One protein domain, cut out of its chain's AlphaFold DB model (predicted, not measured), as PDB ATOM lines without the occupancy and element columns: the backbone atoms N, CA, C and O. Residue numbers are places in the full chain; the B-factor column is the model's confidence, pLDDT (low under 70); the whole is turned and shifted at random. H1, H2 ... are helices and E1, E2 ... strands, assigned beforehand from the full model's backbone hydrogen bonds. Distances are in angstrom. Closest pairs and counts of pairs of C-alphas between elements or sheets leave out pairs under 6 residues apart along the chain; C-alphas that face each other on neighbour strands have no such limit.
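Overview. This is residues 162 to 270 of the 387 residues of the protein "Lipoprotein associated domain-containing protein" of Mycoplasma agassizii (UniProt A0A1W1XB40). A long, strongly twisted hairpin, E1 and E2, makes the core, with two shorter strands along the other side of E2: E4 at one end, E3 at the other. H1 packs along the E3 end, over E2 and E3, while H3 packs on E1 and small H2 is near H3. The printed part has 109 residues in the order H1 H2 H3 E1 E2 E3 E4; the sheet is branched and antiparallel, the class is mixed, and under half of the residues are in named elements. It is compact, with a radius of gyration of the C-alphas of 13.8 A and spans of 38 by 27 by 22 A.

Arrangement. E2, residues 234 to 243, pairs with E1, residues 219 to 229, on one side, N 222 and O 240 being 2.8 A apart. On the other side are E4, residues 261 to 266, with N 235 and O 265 at 2.8 A, and E3, residues 246 to 248, with N 243 and O 246 at 2.9 A. E1, E2 and E3 form a meander, each strand the antiparallel neighbour of the one before. H1, residues 162 to 173, is on the sheet at a height of 9.7 A; its closest C-alpha pair with E3 is Ala 166 and Tyr 248, 6.3 A. H3, residues 199 to 205, is on the sheet too; its closest C-alpha pair with E1 is Asp 203 and Ile 221, 7.0 A. H2, residues 183 to 186, is close to H3 but not clearly touching: the closest C-alphas, of Leu 185 and Glu 201, are 7.2 A apart. Every O i to N i+4 pair is within hydrogen-bond range in H1; H3 has 1 of 3, with 3 of 4 O i to N i+3 pairs, and H2 is too short for an O i to N i+4 pair.

Along the chain. H1 begins at C-alpha 162 (-42.292, -23.685, 31.203) and is 15.2 A long. E1, 29.5 A long, bends by 56 degrees at residue 225; E2 measures 28.3 A. E4, 16.3 A, ends at C-alpha 266 (-33.640, -17.227, 58.556).

Size, cuts and confidence. The farthest C-alphas, of Asp 212 and Tyr 231, are 41.7 A apart. The printed part has no cut; the links H2 to H3, H3 to E1 and E3 to E4 are long. No printed residue is under 70 in pLDDT.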
ATOM      1  N   ASN A 162     -42.574 -24.270  29.891       87.44
ATOM      2  CA  ASN A 162     -42.292 -23.685  31.203       87.44
ATOM      3  C   ASN A 162     -42.842 -24.522  32.353       87.44
ATOM      4  O   ASN A 162     -42.320 -24.436  33.457       87.44
ATOM      5  N   ALA A 163     -43.850 -25.354  32.116       86.38
ATOM      6  CA  ALA A 163     -44.520 -26.069  33.188       86.38
ATOM      7  C   ALA A 163     -43.611 -27.111  33.869       86.38
ATOM      8  O   ALA A 163     -43.490 -27.122  35.092       86.38
ATOM      9  N   ALA A 164     -42.864 -27.905  33.092       81.69
ATOM     10  CA  ALA A 164     -41.870 -28.832  33.647       81.69
ATOM     11  C   ALA A 164     -40.702 -28.102  34.345       81.69
ATOM     12  O   ALA A 164     -40.188 -28.557  35.374       81.69
ATOM     13  N   LYS A 165     -40.301 -26.939  33.810       89.25
ATOM     14  CA  LYS A 165     -39.265 -26.082  34.408       89.25
ATOM     15  C   LYS A 165     -39.739 -25.503  35.741       89.25
ATOM     16  O   LYS A 165     -38.962 -25.471  36.687       89.25
ATOM     17  N   ALA A 166     -41.009 -25.105  35.827       92.56
ATOM     18  CA  ALA A 166     -41.630 -24.574  37.032       92.56
ATOM     19  C   ALA A 166     -41.606 -25.611  38.151       92.56
ATOM     20  O   ALA A 166     -41.069 -25.317  39.215       92.56
ATOM     21  N   SER A 167     -42.074 -26.837  37.891       89.00
ATOM     22  CA  SER A 167     -42.007 -27.919  38.880       89.00
ATOM     23  C   SER A 167     -40.593 -28.159  39.392       89.00
ATOM     24  O   SER A 167     -40.368 -28.161  40.599       89.00
ATOM     25  N   THR A 168     -39.623 -28.264  38.480       89.75
ATOM     26  CA  THR A 168     -38.210 -28.451  38.844       89.75
ATOM     27  C   THR A 168     -37.675 -27.287  39.687       89.75
ATOM     28  O   THR A 168     -36.949 -27.497  40.657       89.75
ATOM     29  N   TRP A 169     -38.010 -26.043  39.335       95.25
ATOM     30  CA  TRP A 169     -37.564 -24.861  40.072       95.25
ATOM     31  C   TRP A 169     -38.187 -24.791  41.468       95.25
ATOM     32  O   TRP A 169     -37.455 -24.581  42.429       95.25
ATOM     33  N   TYR A 170     -39.489 -25.046  41.615       95.94
ATOM     34  CA  TYR A 170     -40.117 -25.113  42.938       95.94
ATOM     35  C   TYR A 170     -39.482 -26.202  43.804       95.94
ATOM     36  O   TYR A 170     -39.106 -25.930  44.939       95.94
ATOM     37  N   GLU A 171     -39.286 -27.401  43.250       92.75
ATOM     38  CA  GLU A 171     -38.693 -28.523  43.980       92.75
ATOM     39  C   GLU A 171     -37.257 -28.239  44.437       92.75
ATOM     40  O   GLU A 171     -36.865 -28.686  45.510       92.75
ATOM     41  N   THR A 172     -36.467 -27.491  43.659       93.12
ATOM     42  CA  THR A 172     -35.020 -27.334  43.912       93.12
ATOM     43  C   THR A 172     -34.594 -25.971  44.451       93.12
ATOM     44  O   THR A 172     -33.496 -25.863  44.998       93.12
ATOM     45  N   LYS A 173     -35.405 -24.924  44.269       95.00
ATOM     46  CA  LYS A 173     -35.061 -23.537  44.620       95.00
ATOM     47  C   LYS A 173     -36.023 -22.903  45.609       95.00
ATOM     48  O   LYS A 173     -35.581 -22.090  46.410       95.00
ATOM     49  N   VAL A 174     -37.305 -23.261  45.588       97.31
ATOM     50  CA  VAL A 174     -38.302 -22.680  46.499       97.31
ATOM     51  C   VAL A 174     -38.398 -23.533  47.757       97.31
ATOM     52  O   VAL A 174     -39.337 -24.293  47.967       97.31
ATOM     53  N   GLN A 175     -37.361 -23.421  48.576       96.62
ATOM     54  CA  GLN A 175     -37.231 -24.078  49.875       96.62
ATOM     55  C   GLN A 175     -36.821 -23.041  50.919       96.62
ATOM     56  O   GLN A 175     -36.412 -21.940  50.549       96.62
ATOM     57  N   ASP A 176     -36.875 -23.405  52.198       97.94
ATOM     58  CA  ASP A 176     -36.344 -22.569  53.277       97.94
ATOM     59  C   ASP A 176     -34.871 -22.221  53.014       97.94
ATOM     60  O   ASP A 176     -34.089 -23.066  52.569       97.94
ATOM     61  N   GLN A 177     -34.490 -20.966  53.259       96.50
ATOM     62  CA  GLN A 177     -33.128 -20.474  53.008       96.50
ATOM     63  C   GLN A 177     -32.565 -19.733  54.223       96.50
ATOM     64  O   GLN A 177     -33.288 -19.254  55.100       96.50
ATOM     65  N   HIS A 178     -31.243 -19.584  54.229       95.81
ATOM     66  CA  HIS A 178     -30.519 -18.754  55.183       95.81
ATOM     67  C   HIS A 178     -29.922 -17.539  54.459       95.81
ATOM     68  O   HIS A 178     -29.278 -17.690  53.423       95.81
ATOM     69  N   VAL A 179     -30.123 -16.328  54.985       95.88
ATOM     70  CA  VAL A 179     -29.740 -15.076  54.298       95.88
ATOM     71  C   VAL A 179     -28.311 -14.610  54.583       95.88
ATOM     72  O   VAL A 179     -27.910 -13.548  54.120       95.88
ATOM     73  N   GLU A 180     -27.522 -15.381  55.333       87.12
ATOM     74  CA  GLU A 180     -26.183 -14.981  55.806       87.12
ATOM     75  C   GLU A 180     -25.189 -14.644  54.686       87.12
ATOM     76  O   GLU A 180     -24.320 -13.794  54.881       87.12
ATOM     77  N   GLU A 181     -25.349 -15.238  53.502       88.75
ATOM     78  CA  GLU A 181     -24.520 -14.932  52.328       88.75
ATOM     79  C   GLU A 181     -24.952 -13.643  51.596       88.75
ATOM     80  O   GLU A 181     -24.261 -13.176  50.690       88.75
ATOM     81  N   ILE A 182     -26.071 -13.027  51.995       94.12
ATOM     82  CA  ILE A 182     -26.612 -11.800  51.405       94.12
ATOM     83  C   ILE A 182     -26.479 -10.643  52.400       94.12
ATOM     84  O   ILE A 182     -27.373 -10.367  53.199       94.12
ATOM     85  N   GLU A 183     -25.361  -9.910  52.316       92.56
ATOM     86  CA  GLU A 183     -25.020  -8.779  53.205       92.56
ATOM     87  C   GLU A 183     -26.157  -7.758  53.386       92.56
ATOM     88  O   GLU A 183     -26.398  -7.259  54.490       92.56
ATOM     89  N   ALA A 184     -26.869  -7.455  52.297       95.19
ATOM     90  CA  ALA A 184     -27.958  -6.486  52.289       95.19
ATOM     91  C   ALA A 184     -29.188  -6.946  53.091       95.19
ATOM     92  O   ALA A 184     -29.933  -6.102  53.583       95.19
ATOM     93  N   LEU A 185     -29.392  -8.261  53.236       96.88
ATOM     94  CA  LEU A 185     -30.505  -8.837  53.991       96.88
ATOM     95  C   LEU A 185     -30.097  -9.194  55.420       96.88
ATOM     96  O   LEU A 185     -30.829  -8.872  56.348       96.88
ATOM     97  N   LYS A 186     -28.913  -9.784  55.633       95.31
ATOM     98  CA  LYS A 186     -28.494 -10.263  56.965       95.31
ATOM     99  C   LYS A 186     -28.380  -9.160  58.026       95.31
ATOM    100  O   LYS A 186     -28.432  -9.429  59.220       95.31
ATOM    101  N   THR A 187     -28.176  -7.912  57.599       95.50
ATOM    102  CA  THR A 187     -28.073  -6.747  58.494       95.50
ATOM    103  C   THR A 187     -29.424  -6.109  58.814       95.50
ATOM    104  O   THR A 187     -29.502  -5.285  59.727       95.50
ATOM    105  N   LYS A 188     -30.480  -6.493  58.092       97.25
ATOM    106  CA  LYS A 188     -31.848  -6.033  58.313       97.25
ATOM    107  C   LYS A 188     -32.560  -6.920  59.316       97.25
ATOM    108  O   LYS A 188     -32.284  -8.116  59.395       97.25
ATOM    109  N   LYS A 189     -33.525  -6.345  60.027       96.69
ATOM    110  CA  LYS A 189     -34.560  -7.137  60.695       96.69
ATOM    111  C   LYS A 189     -35.576  -7.638  59.667       96.69
ATOM    112  O   LYS A 189     -35.817  -6.942  58.678       96.69
ATOM    113  N   PRO A 190     -36.223  -8.789  59.901       97.75
ATOM    114  CA  PRO A 190     -37.311  -9.276  59.058       97.75
ATOM    115  C   PRO A 190     -38.384  -8.222  58.743       97.75
ATOM    116  O   PRO A 190     -38.842  -8.143  57.607       97.75
ATOM    117  N   SER A 191     -38.752  -7.374  59.710       96.50
ATOM    118  CA  SER A 191     -39.762  -6.316  59.534       96.50
ATOM    119  C   SER A 191     -39.339  -5.169  58.608       96.50
ATOM    120  O   SER A 191     -40.182  -4.382  58.178       96.50
ATOM    121  N   GLU A 192     -38.050  -5.074  58.277       97.12
ATOM    122  CA  GLU A 192     -37.475  -4.055  57.392       97.12
ATOM    123  C   GLU A 192     -37.361  -4.538  55.934       97.12
ATOM    124  O   GLU A 192     -36.912  -3.783  55.064       97.12
ATOM    125  N   VAL A 193     -37.727  -5.795  55.661       98.00
ATOM    126  CA  VAL A 193     -37.690  -6.394  54.322       98.00
ATOM    127  C   VAL A 193     -38.979  -6.076  53.570       98.00
ATOM    128  O   VAL A 193     -40.076  -6.306  54.076       98.00
ATOM    129  N   SER A 194     -38.855  -5.603  52.327       97.06
ATOM    130  CA  SER A 194     -39.991  -5.429  51.414       97.06
ATOM    131  C   SER A 194     -39.797  -6.176  50.098       97.06
ATOM    132  O   SER A 194     -38.747  -6.116  49.462       97.06
ATOM    133  N   ASP A 195     -40.883  -6.790  49.639       95.19
ATOM    134  CA  ASP A 195     -41.061  -7.395  48.315       95.19
ATOM    135  C   ASP A 195     -40.817  -6.458  47.119       95.19
ATOM    136  O   ASP A 195     -40.672  -6.935  45.994       95.19
ATOM    137  N   THR A 196     -40.753  -5.142  47.338       94.62
ATOM    138  CA  THR A 196     -40.481  -4.148  46.291       94.62
ATOM    139  C   THR A 196     -39.048  -3.632  46.344       94.62
ATOM    140  O   THR A 196     -38.336  -3.697  45.343       94.62
ATOM    141  N   THR A 197     -38.595  -3.136  47.499       96.56
ATOM    142  CA  THR A 197     -37.263  -2.524  47.627       96.56
ATOM    143  C   THR A 197     -36.147  -3.553  47.719       96.56
ATOM    144  O   THR A 197     -35.053  -3.294  47.226       96.56
ATOM    145  N   ASP A 198     -36.420  -4.717  48.311       97.50
ATOM    146  CA  ASP A 198     -35.439  -5.793  48.505       97.50
ATOM    147  C   ASP A 198     -35.587  -6.916  47.482       97.50
ATOM    148  O   ASP A 198     -34.905  -7.939  47.568       97.50
ATOM    149  N   LYS A 199     -36.439  -6.712  46.473       96.56
ATOM    150  CA  LYS A 199     -36.740  -7.700  45.441       96.56
ATOM    151  C   LYS A 199     -35.487  -8.304  44.812       96.56
ATOM    152  O   LYS A 199     -35.389  -9.517  44.706       96.56
ATOM    153  N   THR A 200     -34.524  -7.471  44.426       96.69
ATOM    154  CA  THR A 200     -33.284  -7.931  43.782       96.69
ATOM    155  C   THR A 200     -32.472  -8.866  44.677       96.69
ATOM    156  O   THR A 200     -31.808  -9.768  44.181       96.69
ATOM    157  N   GLU A 201     -32.501  -8.651  45.991       97.25
ATOM    158  CA  GLU A 201     -31.783  -9.485  46.954       97.25
ATOM    159  C   GLU A 201     -32.550 -10.780  47.240       97.25
ATOM    160  O   GLU A 201     -31.948 -11.850  47.283       97.25
ATOM    161  N   LEU A 202     -33.883 -10.711  47.332       97.19
ATOM    162  CA  LEU A 202     -34.742 -11.895  47.416       97.19
ATOM    163  C   LEU A 202     -34.620 -12.775  46.158       97.19
ATOM    164  O   LEU A 202     -34.522 -13.997  46.271       97.19
ATOM    165  N   ASP A 203     -34.534 -12.175  44.967       96.69
ATOM    166  CA  ASP A 203     -34.384 -12.893  43.696       96.69
ATOM    167  C   ASP A 203     -33.076 -13.712  43.658       96.69
ATOM    168  O   ASP A 203     -33.019 -14.738  42.980       96.69
ATOM    169  N   LYS A 204     -32.034 -13.325  44.414       95.94
ATOM    170  CA  LYS A 204     -30.787 -14.108  44.529       95.94
ATOM    171  C   LYS A 204     -30.987 -15.414  45.297       95.94
ATOM    172  O   LYS A 204     -30.358 -16.408  44.941       95.94
ATOM    173  N   LEU A 205     -31.861 -15.428  46.307       96.00
ATOM    174  CA  LEU A 205     -32.189 -16.636  47.080       96.00
ATOM    175  C   LEU A 205     -32.963 -17.648  46.231       96.00
ATOM    176  O   LEU A 205     -32.767 -18.853  46.355       96.00
ATOM    177  N   PHE A 206     -33.807 -17.151  45.327       96.50
ATOM    178  CA  PHE A 206     -34.719 -17.960  44.516       96.50
ATOM    179  C   PHE A 206     -34.376 -17.913  43.025       96.50
ATOM    180  O   PHE A 206     -35.263 -17.994  42.178       96.50
ATOM    181  N   ALA A 207     -33.089 -17.777  42.695       95.00
ATOM    182  CA  ALA A 207     -32.634 -17.492  41.339       95.00
ATOM    183  C   ALA A 207     -33.282 -18.405  40.282       95.00
ATOM    184  O   ALA A 207     -33.295 -19.636  40.407       95.00
ATOM    185  N   LEU A 208     -33.811 -17.786  39.223       95.31
ATOM    186  CA  LEU A 208     -34.365 -18.511  38.084       95.31
ATOM    187  C   LEU A 208     -33.248 -19.290  37.357       95.31
ATOM    188  O   LEU A 208     -32.119 -18.797  37.267       95.31
ATOM    189  N   PRO A 209     -33.527 -20.492  36.815       91.75
ATOM    190  CA  PRO A 209     -32.544 -21.270  36.075       91.75
ATOM    191  C   PRO A 209     -32.051 -20.525  34.829       91.75
ATOM    192  O   PRO A 209     -32.793 -19.782  34.189       91.75
ATOM    193  N   THR A 210     -30.803 -20.781  34.446       88.44
ATOM    194  CA  THR A 210     -30.162 -20.216  33.248       88.44
ATOM    195  C   THR A 210     -29.775 -21.315  32.253       88.44
ATOM    196  O   THR A 210     -29.653 -22.479  32.630       88.44
ATOM    197  N   GLY A 211     -29.517 -20.957  30.990       86.81
ATOM    198  CA  GLY A 211     -29.108 -21.908  29.946       86.81
ATOM    199  C   GLY A 211     -30.276 -22.749  29.426       86.81
ATOM    200  O   GLY A 211     -31.380 -22.236  29.274       86.81
ATOM    201  N   ASP A 212     -30.052 -24.040  29.177       73.88
ATOM    202  CA  ASP A 212     -31.064 -24.942  28.592       73.88
ATOM    203  C   ASP A 212     -32.314 -25.122  29.482       73.88
ATOM    204  O   ASP A 212     -33.394 -25.464  28.998       73.88
ATOM    205  N   GLY A 213     -32.188 -24.841  30.783       78.06
ATOM    206  CA  GLY A 213     -33.290 -24.837  31.748       78.06
ATOM    207  C   GLY A 213     -33.992 -23.486  31.913       78.06
ATOM    208  O   GLY A 213     -34.922 -23.399  32.710       78.06
ATOM    209  N   ALA A 214     -33.563 -22.438  31.201       87.62
ATOM    210  CA  ALA A 214     -34.091 -21.092  31.395       87.62
ATOM    211  C   ALA A 214     -35.578 -21.002  31.053       87.62
ATOM    212  O   ALA A 214     -36.045 -21.579  30.064       87.62
ATOM    213  N   PHE A 215     -36.317 -20.257  31.868       91.38
ATOM    214  CA  PHE A 215     -37.669 -19.837  31.525       91.38
ATOM    215  C   PHE A 215     -37.655 -18.841  30.361       91.38
ATOM    216  O   PHE A 215     -36.604 -18.352  29.940       91.38
ATOM    217  N   ASP A 216     -38.843 -18.536  29.845       86.25
ATOM    218  CA  ASP A 216     -39.029 -17.380  28.970       86.25
ATOM    219  C   ASP A 216     -38.438 -16.097  29.614       86.25
ATOM    220  O   ASP A 216     -38.541 -15.933  30.833       86.25
ATOM    221  N   PRO A 217     -37.835 -15.172  28.839       87.19
ATOM    222  CA  PRO A 217     -37.232 -13.940  29.366       87.19
ATOM    223  C   PRO A 217     -38.176 -13.028  30.162       87.19
ATOM    224  O   PRO A 217     -37.711 -12.151  30.885       87.19
ATOM    225  N   THR A 218     -39.491 -13.199  30.020       92.12
ATOM    226  CA  THR A 218     -40.511 -12.491  30.808       92.12
ATOM    227  C   THR A 218     -40.728 -13.088  32.201       92.12
ATOM    228  O   THR A 218     -41.552 -12.577  32.963       92.12
ATOM    229  N   ALA A 219     -40.024 -14.170  32.542       95.81
ATOM    230  CA  ALA A 219     -40.142 -14.814  33.835       95.81
ATOM    231  C   ALA A 219     -39.654 -13.907  34.968       95.81
ATOM    232  O   ALA A 219     -38.561 -13.344  34.930       95.81
ATOM    233  N   THR A 220     -40.481 -13.794  35.999       96.69
ATOM    234  CA  THR A 220     -40.216 -13.023  37.210       96.69
ATOM    235  C   THR A 220     -40.728 -13.787  38.424       96.69
ATOM    236  O   THR A 220     -41.560 -14.689  38.319       96.69
ATOM    237  N   ILE A 221     -40.207 -13.428  39.591       97.94
ATOM    238  CA  ILE A 221     -40.660 -13.962  40.873       97.94
ATOM    239  C   ILE A 221     -41.502 -12.884  41.548       97.94
ATOM    240  O   ILE A 221     -41.088 -11.726  41.598       97.94
ATOM    241  N   GLU A 222     -42.672 -13.241  42.058       97.69
ATOM    242  CA  GLU A 222     -43.493 -12.367  42.891       97.69
ATOM    243  C   GLU A 222     -43.466 -12.863  44.338       97.69
ATOM    244  O   GLU A 222     -43.555 -14.066  44.605       97.69
ATOM    245  N   TYR A 223     -43.341 -11.919  45.270       98.06
ATOM    246  CA  TYR A 223     -43.324 -12.173  46.705       98.06
ATOM    247  C   TYR A 223     -44.590 -11.606  47.336       98.06
ATOM    248  O   TYR A 223     -45.080 -10.561  46.922       98.06
ATOM    249  N   SER A 224     -45.151 -12.313  48.311       96.94
ATOM    250  CA  SER A 224     -46.363 -11.885  49.019       96.94
ATOM    251  C   SER A 224     -46.438 -12.523  50.406       96.94
ATOM    252  O   SER A 224     -45.605 -13.360  50.749       96.94
ATOM    253  N   ASP A 225     -47.429 -12.124  51.208       96.06
ATOM    254  CA  ASP A 225     -47.692 -12.686  52.539       96.06
ATOM    255  C   ASP A 225     -46.470 -12.655  53.485       96.06
ATOM    256  O   ASP A 225     -46.256 -13.592  54.253       96.06
ATOM    257  N   LEU A 226     -45.667 -11.583  53.430       97.06
ATOM    258  CA  LEU A 226     -44.491 -11.404  54.287       97.06
ATOM    259  C   LEU A 226     -44.912 -11.325  55.765       97.06
ATOM    260  O   LEU A 226     -45.660 -10.431  56.164       97.06
ATOM    261  N   LYS A 227     -44.405 -12.250  56.582       96.44
ATOM    262  CA  LYS A 227     -44.614 -12.325  58.033       96.44
ATOM    263  C   LYS A 227     -43.271 -12.312  58.742       96.44
ATOM    264  O   LYS A 227     -42.536 -13.300  58.739       96.44
ATOM    265  N   ALA A 228     -42.960 -11.158  59.308       96.69
ATOM    266  CA  ALA A 228     -41.700 -10.883  59.971       96.69
ATOM    267  C   ALA A 228     -41.716 -11.331  61.438       96.69
ATOM    268  O   ALA A 228     -42.654 -11.030  62.178       96.69
ATOM    269  N   ASN A 229     -40.633 -11.969  61.875       97.00
ATOM    270  CA  ASN A 229     -40.364 -12.272  63.270       97.00
ATOM    271  C   ASN A 229     -38.969 -11.778  63.673       97.00
ATOM    272  O   ASN A 229     -37.979 -12.510  63.649       97.00
ATOM    273  N   ASP A 230     -38.911 -10.522  64.109       97.56
ATOM    274  CA  ASP A 230     -37.676  -9.868  64.557       97.56
ATOM    275  C   ASP A 230     -37.088 -10.481  65.839       97.56
ATOM    276  O   ASP A 230     -35.928 -10.249  66.170       97.56
ATOM    277  N   TYR A 231     -37.865 -11.279  66.576       96.62
ATOM    278  CA  TYR A 231     -37.368 -11.961  67.767       96.62
ATOM    279  C   TYR A 231     -36.534 -13.202  67.449       96.62
ATOM    280  O   TYR A 231     -35.660 -13.558  68.236       96.62
ATOM    281  N   THR A 232     -36.815 -13.866  66.329       95.19
ATOM    282  CA  THR A 232     -36.080 -15.057  65.872       95.19
ATOM    283  C   THR A 232     -35.194 -14.773  64.666       95.19
ATOM    284  O   THR A 232     -34.467 -15.663  64.237       95.19
ATOM    285  N   GLY A 233     -35.270 -13.566  64.097       96.44
ATOM    286  CA  GLY A 233     -34.571 -13.234  62.860       96.44
ATOM    287  C   GLY A 233     -35.084 -14.060  61.681       96.44
ATOM    288  O   GLY A 233     -34.284 -14.449  60.826       96.44
ATOM    289  N   SER A 234     -36.389 -14.367  61.650       97.12
ATOM    290  CA  SER A 234     -37.012 -15.119  60.556       97.12
ATOM    291  C   SER A 234     -38.115 -14.344  59.834       97.12
ATOM    292  O   SER A 234     -38.807 -13.506  60.412       97.12
ATOM    293  N   LEU A 235     -38.251 -14.607  58.536       98.06
ATOM    294  CA  LEU A 235     -39.255 -14.038  57.642       98.06
ATOM    295  C   LEU A 235     -39.933 -15.182  56.890       98.06
ATOM    296  O   LEU A 235     -39.294 -15.857  56.086       98.06
ATOM    297  N   SER A 236     -41.230 -15.375  57.105       97.94
ATOM    298  CA  SER A 236     -42.026 -16.252  56.247       97.94
ATOM    299  C   SER A 236     -42.592 -15.442  55.088       97.94
ATOM    300  O   SER A 236     -43.084 -14.334  55.295       97.94
ATOM    301  N   LEU A 237     -42.522 -15.964  53.867       98.00
ATOM    302  CA  LEU A 237     -43.119 -15.320  52.697       98.00
ATOM    303  C   LEU A 237     -43.578 -16.352  51.672       98.00
ATOM    304  O   LEU A 237     -43.161 -17.508  51.691       98.00
ATOM    305  N   LYS A 238     -44.435 -15.917  50.755       98.25
ATOM    306  CA  LYS A 238     -44.893 -16.711  49.622       98.25
ATOM    307  C   LYS A 238     -44.129 -16.329  48.363       98.25
ATOM    308  O   LYS A 238     -44.086 -15.153  48.009       98.25
ATOM    309  N   VAL A 239     -43.578 -17.327  47.678       98.56
ATOM    310  CA  VAL A 239     -42.775 -17.179  46.458       98.56
ATOM    311  C   VAL A 239     -43.555 -17.745  45.277       98.56
ATOM    312  O   VAL A 239     -43.839 -18.942  45.244       98.56
ATOM    313  N   ALA A 240     -43.916 -16.899  44.313       98.12
ATOM    314  CA  ALA A 240     -44.684 -17.287  43.132       98.12
ATOM    315  C   ALA A 240     -43.897 -17.041  41.841       98.12
ATOM    316  O   ALA A 240     -43.383 -15.948  41.611       98.12
ATOM    317  N   LEU A 241     -43.851 -18.044  40.965       97.81
ATOM    318  CA  LEU A 241     -43.315 -17.905  39.614       97.81
ATOM    319  C   LEU A 241     -44.365 -17.305  38.679       97.81
ATOM    320  O   LEU A 241     -45.455 -17.863  38.519       97.81
ATOM    321  N   LYS A 242     -43.991 -16.227  37.994       97.00
ATOM    322  CA  LYS A 242     -44.770 -15.607  36.927       97.00
ATOM    323  C   LYS A 242     -43.995 -15.648  35.622       97.00
ATOM    324  O   LYS A 242     -42.824 -15.293  35.595       97.00
ATOM    325  N   VAL A 243     -44.647 -16.043  34.537       94.75
ATOM    326  CA  VAL A 243     -44.078 -16.009  33.185       94.75
ATOM    327  C   VAL A 243     -45.099 -15.352  32.264       94.75
ATOM    328  O   VAL A 243     -46.207 -15.866  32.089       94.75
ATOM    329  N   GLY A 244     -44.751 -14.187  31.716       92.44
ATOM    330  CA  GLY A 244     -45.713 -13.308  31.053       92.44
ATOM    331  C   GLY A 244     -46.859 -12.911  31.993       92.44
ATOM    332  O   GLY A 244     -46.626 -12.435  33.105       92.44
ATOM    333  N   ASP A 245     -48.099 -13.150  31.560       93.06
ATOM    334  CA  ASP A 245     -49.319 -12.833  32.322       93.06
ATOM    335  C   ASP A 245     -49.844 -14.004  33.169       93.06
ATOM    336  O   ASP A 245     -50.935 -13.929  33.734       93.06
ATOM    337  N   LYS A 246     -49.103 -15.115  33.235       93.44
ATOM    338  CA  LYS A 246     -49.547 -16.345  33.892       93.44
ATOM    339  C   LYS A 246     -48.634 -16.728  35.042       93.44
ATOM    340  O   LYS A 246     -47.434 -16.456  35.024       93.44
ATOM    341  N   PHE A 247     -49.207 -17.421  36.014       96.06
ATOM    342  CA  PHE A 247     -48.486 -18.004  37.138       96.06
ATOM    343  C   PHE A 247     -48.343 -19.507  36.969       96.06
ATOM    344  O   PHE A 247     -49.162 -20.131  36.299       96.06
ATOM    345  N   TYR A 248     -47.329 -20.079  37.610       93.69
ATOM    346  CA  TYR A 248     -47.151 -21.525  37.689       93.69
ATOM    347  C   TYR A 248     -47.101 -21.950  39.148       93.69
ATOM    348  O   TYR A 248     -46.419 -21.304  39.947       93.69
ATOM    349  N   ASP A 249     -47.804 -23.026  39.489       93.75
ATOM    350  CA  ASP A 249     -47.643 -23.677  40.791       93.75
ATOM    351  C   ASP A 249     -46.574 -24.779  40.757       93.75
ATOM    352  O   ASP A 249     -46.003 -25.090  39.708       93.75
ATOM    353  N   LYS A 250     -46.288 -25.372  41.921       91.25
ATOM    354  CA  LYS A 250     -45.266 -26.419  42.076       91.25
ATOM    355  C   LYS A 250     -45.497 -27.665  41.211       91.25
ATOM    356  O   LYS A 250     -44.550 -28.371  40.882       91.25
ATOM    357  N   ASP A 251     -46.735 -27.930  40.798       84.94
ATOM    358  CA  ASP A 251     -47.067 -29.073  39.939       84.94
ATOM    359  C   ASP A 251     -46.990 -28.689  38.443       84.94
ATOM    360  O   ASP A 251     -47.325 -29.490  37.566       84.94
ATOM    361  N   GLY A 252     -46.562 -27.455  38.146       88.06
ATOM    362  CA  GLY A 252     -46.424 -26.915  36.800       88.06
ATOM    363  C   GLY A 252     -47.749 -26.457  36.195       88.06
ATOM    364  O   GLY A 252     -47.799 -26.159  35.003       88.06
ATOM    365  N   ASN A 253     -48.843 -26.403  36.968       84.25
ATOM    366  CA  ASN A 253     -50.117 -25.911  36.448       84.25
ATOM    367  C   ASN A 253     -50.008 -24.416  36.158       84.25
ATOM    368  O   ASN A 253     -49.569 -23.652  37.017       84.25
ATOM    369  N   GLN A 254     -50.487 -24.001  34.989       90.31
ATOM    370  CA  GLN A 254     -50.626 -22.590  34.656       90.31
ATOM    371  C   GLN A 254     -51.911 -22.016  35.275       90.31
ATOM    372  O   GLN A 254     -52.974 -22.632  35.209       90.31
ATOM    373  N   LEU A 255     -51.813 -20.827  35.867       91.56
ATOM    374  CA  LEU A 255     -52.862 -20.187  36.657       91.56
ATOM    375  C   LEU A 255     -53.016 -18.708  36.277       91.56
ATOM    376  O   LEU A 255     -52.053 -18.046  35.890       91.56
ATOM    377  N   ASP A 256     -54.230 -18.181  36.446       93.56
ATOM    378  CA  ASP A 256     -54.545 -16.754  36.254       93.56
ATOM    379  C   ASP A 256     -54.212 -15.883  37.476       93.56
ATOM    380  O   ASP A 256     -54.249 -14.658  37.399       93.56
ATOM    381  N   ALA A 257     -53.902 -16.503  38.614       94.62
ATOM    382  CA  ALA A 257     -53.599 -15.818  39.862       94.62
ATOM    383  C   ALA A 257     -52.400 -16.461  40.560       94.62
ATOM    384  O   ALA A 257     -52.166 -17.666  40.434       94.62
ATOM    385  N   ALA A 258     -51.669 -15.647  41.324       94.00
ATOM    386  CA  ALA A 258     -50.496 -16.085  42.062       94.00
ATOM    387  C   ALA A 258     -50.847 -17.192  43.065       94.00
ATOM    388  O   ALA A 258     -51.654 -17.014  43.983       94.00
ATOM    389  N   LYS A 259     -50.189 -18.339  42.911       92.31
ATOM    390  CA  LYS A 259     -50.243 -19.462  43.847       92.31
ATOM    391  C   LYS A 259     -48.823 -19.965  44.076       92.31
ATOM    392  O   LYS A 259     -48.397 -20.955  43.495       92.31
ATOM    393  N   GLY A 260     -48.097 -19.198  44.877       93.38
ATOM    394  CA  GLY A 260     -46.746 -19.540  45.302       93.38
ATOM    395  C   GLY A 260     -46.707 -20.508  46.478       93.38
ATOM    396  O   GLY A 260     -47.736 -20.785  47.104       93.38
ATOM    397  N   GLU A 261     -45.500 -20.948  46.806       97.62
ATOM    398  CA  GLU A 261     -45.208 -21.758  47.986       97.62
ATOM    399  C   GLU A 261     -44.711 -20.873  49.127       97.62
ATOM    400  O   GLU A 261     -44.025 -19.872  48.902       97.62
ATOM    401  N   THR A 262     -45.101 -21.216  50.352       98.00
ATOM    402  CA  THR A 262     -44.616 -20.531  51.551       98.00
ATOM    403  C   THR A 262     -43.282 -21.131  51.967       98.00
ATOM    404  O   THR A 262     -43.175 -22.345  52.108       98.00
ATOM    405  N   VAL A 263     -42.300 -20.267  52.197       98.12
ATOM    406  CA  VAL A 263     -40.957 -20.619  52.669       98.12
ATOM    407  C   VAL A 263     -40.603 -19.781  53.891       98.12
ATOM    408  O   VAL A 263     -41.158 -18.691  54.092       98.12
ATOM    409  N   GLU A 264     -39.680 -20.279  54.702       98.19
ATOM    410  CA  GLU A 264     -39.076 -19.553  55.812       98.19
ATOM    411  C   GLU A 264     -37.638 -19.147  55.470       98.19
ATOM    412  O   GLU A 264     -36.794 -19.951  55.075       98.19
ATOM    413  N   LEU A 265     -37.358 -17.855  55.618       98.25
ATOM    414  CA  LEU A 265     -36.021 -17.292  55.536       98.25
ATOM    415  C   LEU A 265     -35.510 -17.014  56.946       98.25
ATOM    416  O   LEU A 265     -36.210 -16.398  57.745       98.25
ATOM    417  N   THR A 266     -34.278 -17.413  57.241       97.50
ATOM    418  CA  THR A 266     -33.640 -17.227  58.556       97.50
ATOM    419  C   THR A 266     -32.283 -16.540  58.419       97.50
ATOM    420  O   THR A 266     -31.750 -16.427  57.315       97.50
ATOM    421  N   GLY A 267     -31.715 -16.067  59.531       96.38
ATOM    422  CA  GLY A 267     -30.384 -15.444  59.554       96.38
ATOM    423  C   GLY A 267     -30.392 -13.921  59.398       96.38
ATOM    424  O   GLY A 267     -29.354 -13.327  59.106       96.38
ATOM    425  N   PHE A 268     -31.553 -13.287  59.571       97.69
ATOM    426  CA  PHE A 268     -31.667 -11.833  59.674       97.69
ATOM    427  C   PHE A 268     -31.158 -11.331  61.031       97.69
ATOM    428  O   PHE A 268     -30.998 -12.104  61.978       97.69
ATOM    429  N   ALA A 269     -30.963 -10.017  61.154       96.00
ATOM    430  CA  ALA A 269     -30.732  -9.397  62.452       96.00
ATOM    431  C   ALA A 269     -31.960  -9.585  63.360       96.00
ATOM    432  O   ALA A 269     -33.103  -9.458  62.914       96.00
ATOM    433  N   ASP A 270     -31.720  -9.855  64.642       96.00
ATOM    434  CA  ASP A 270     -32.761 -10.158  65.622       96.00
ATOM    435  C   ASP A 270     -32.605  -9.337  66.917       96.00
ATOM    436  O   ASP A 270     -31.711  -8.496  67.070       96.00
TER     437      ASP A 270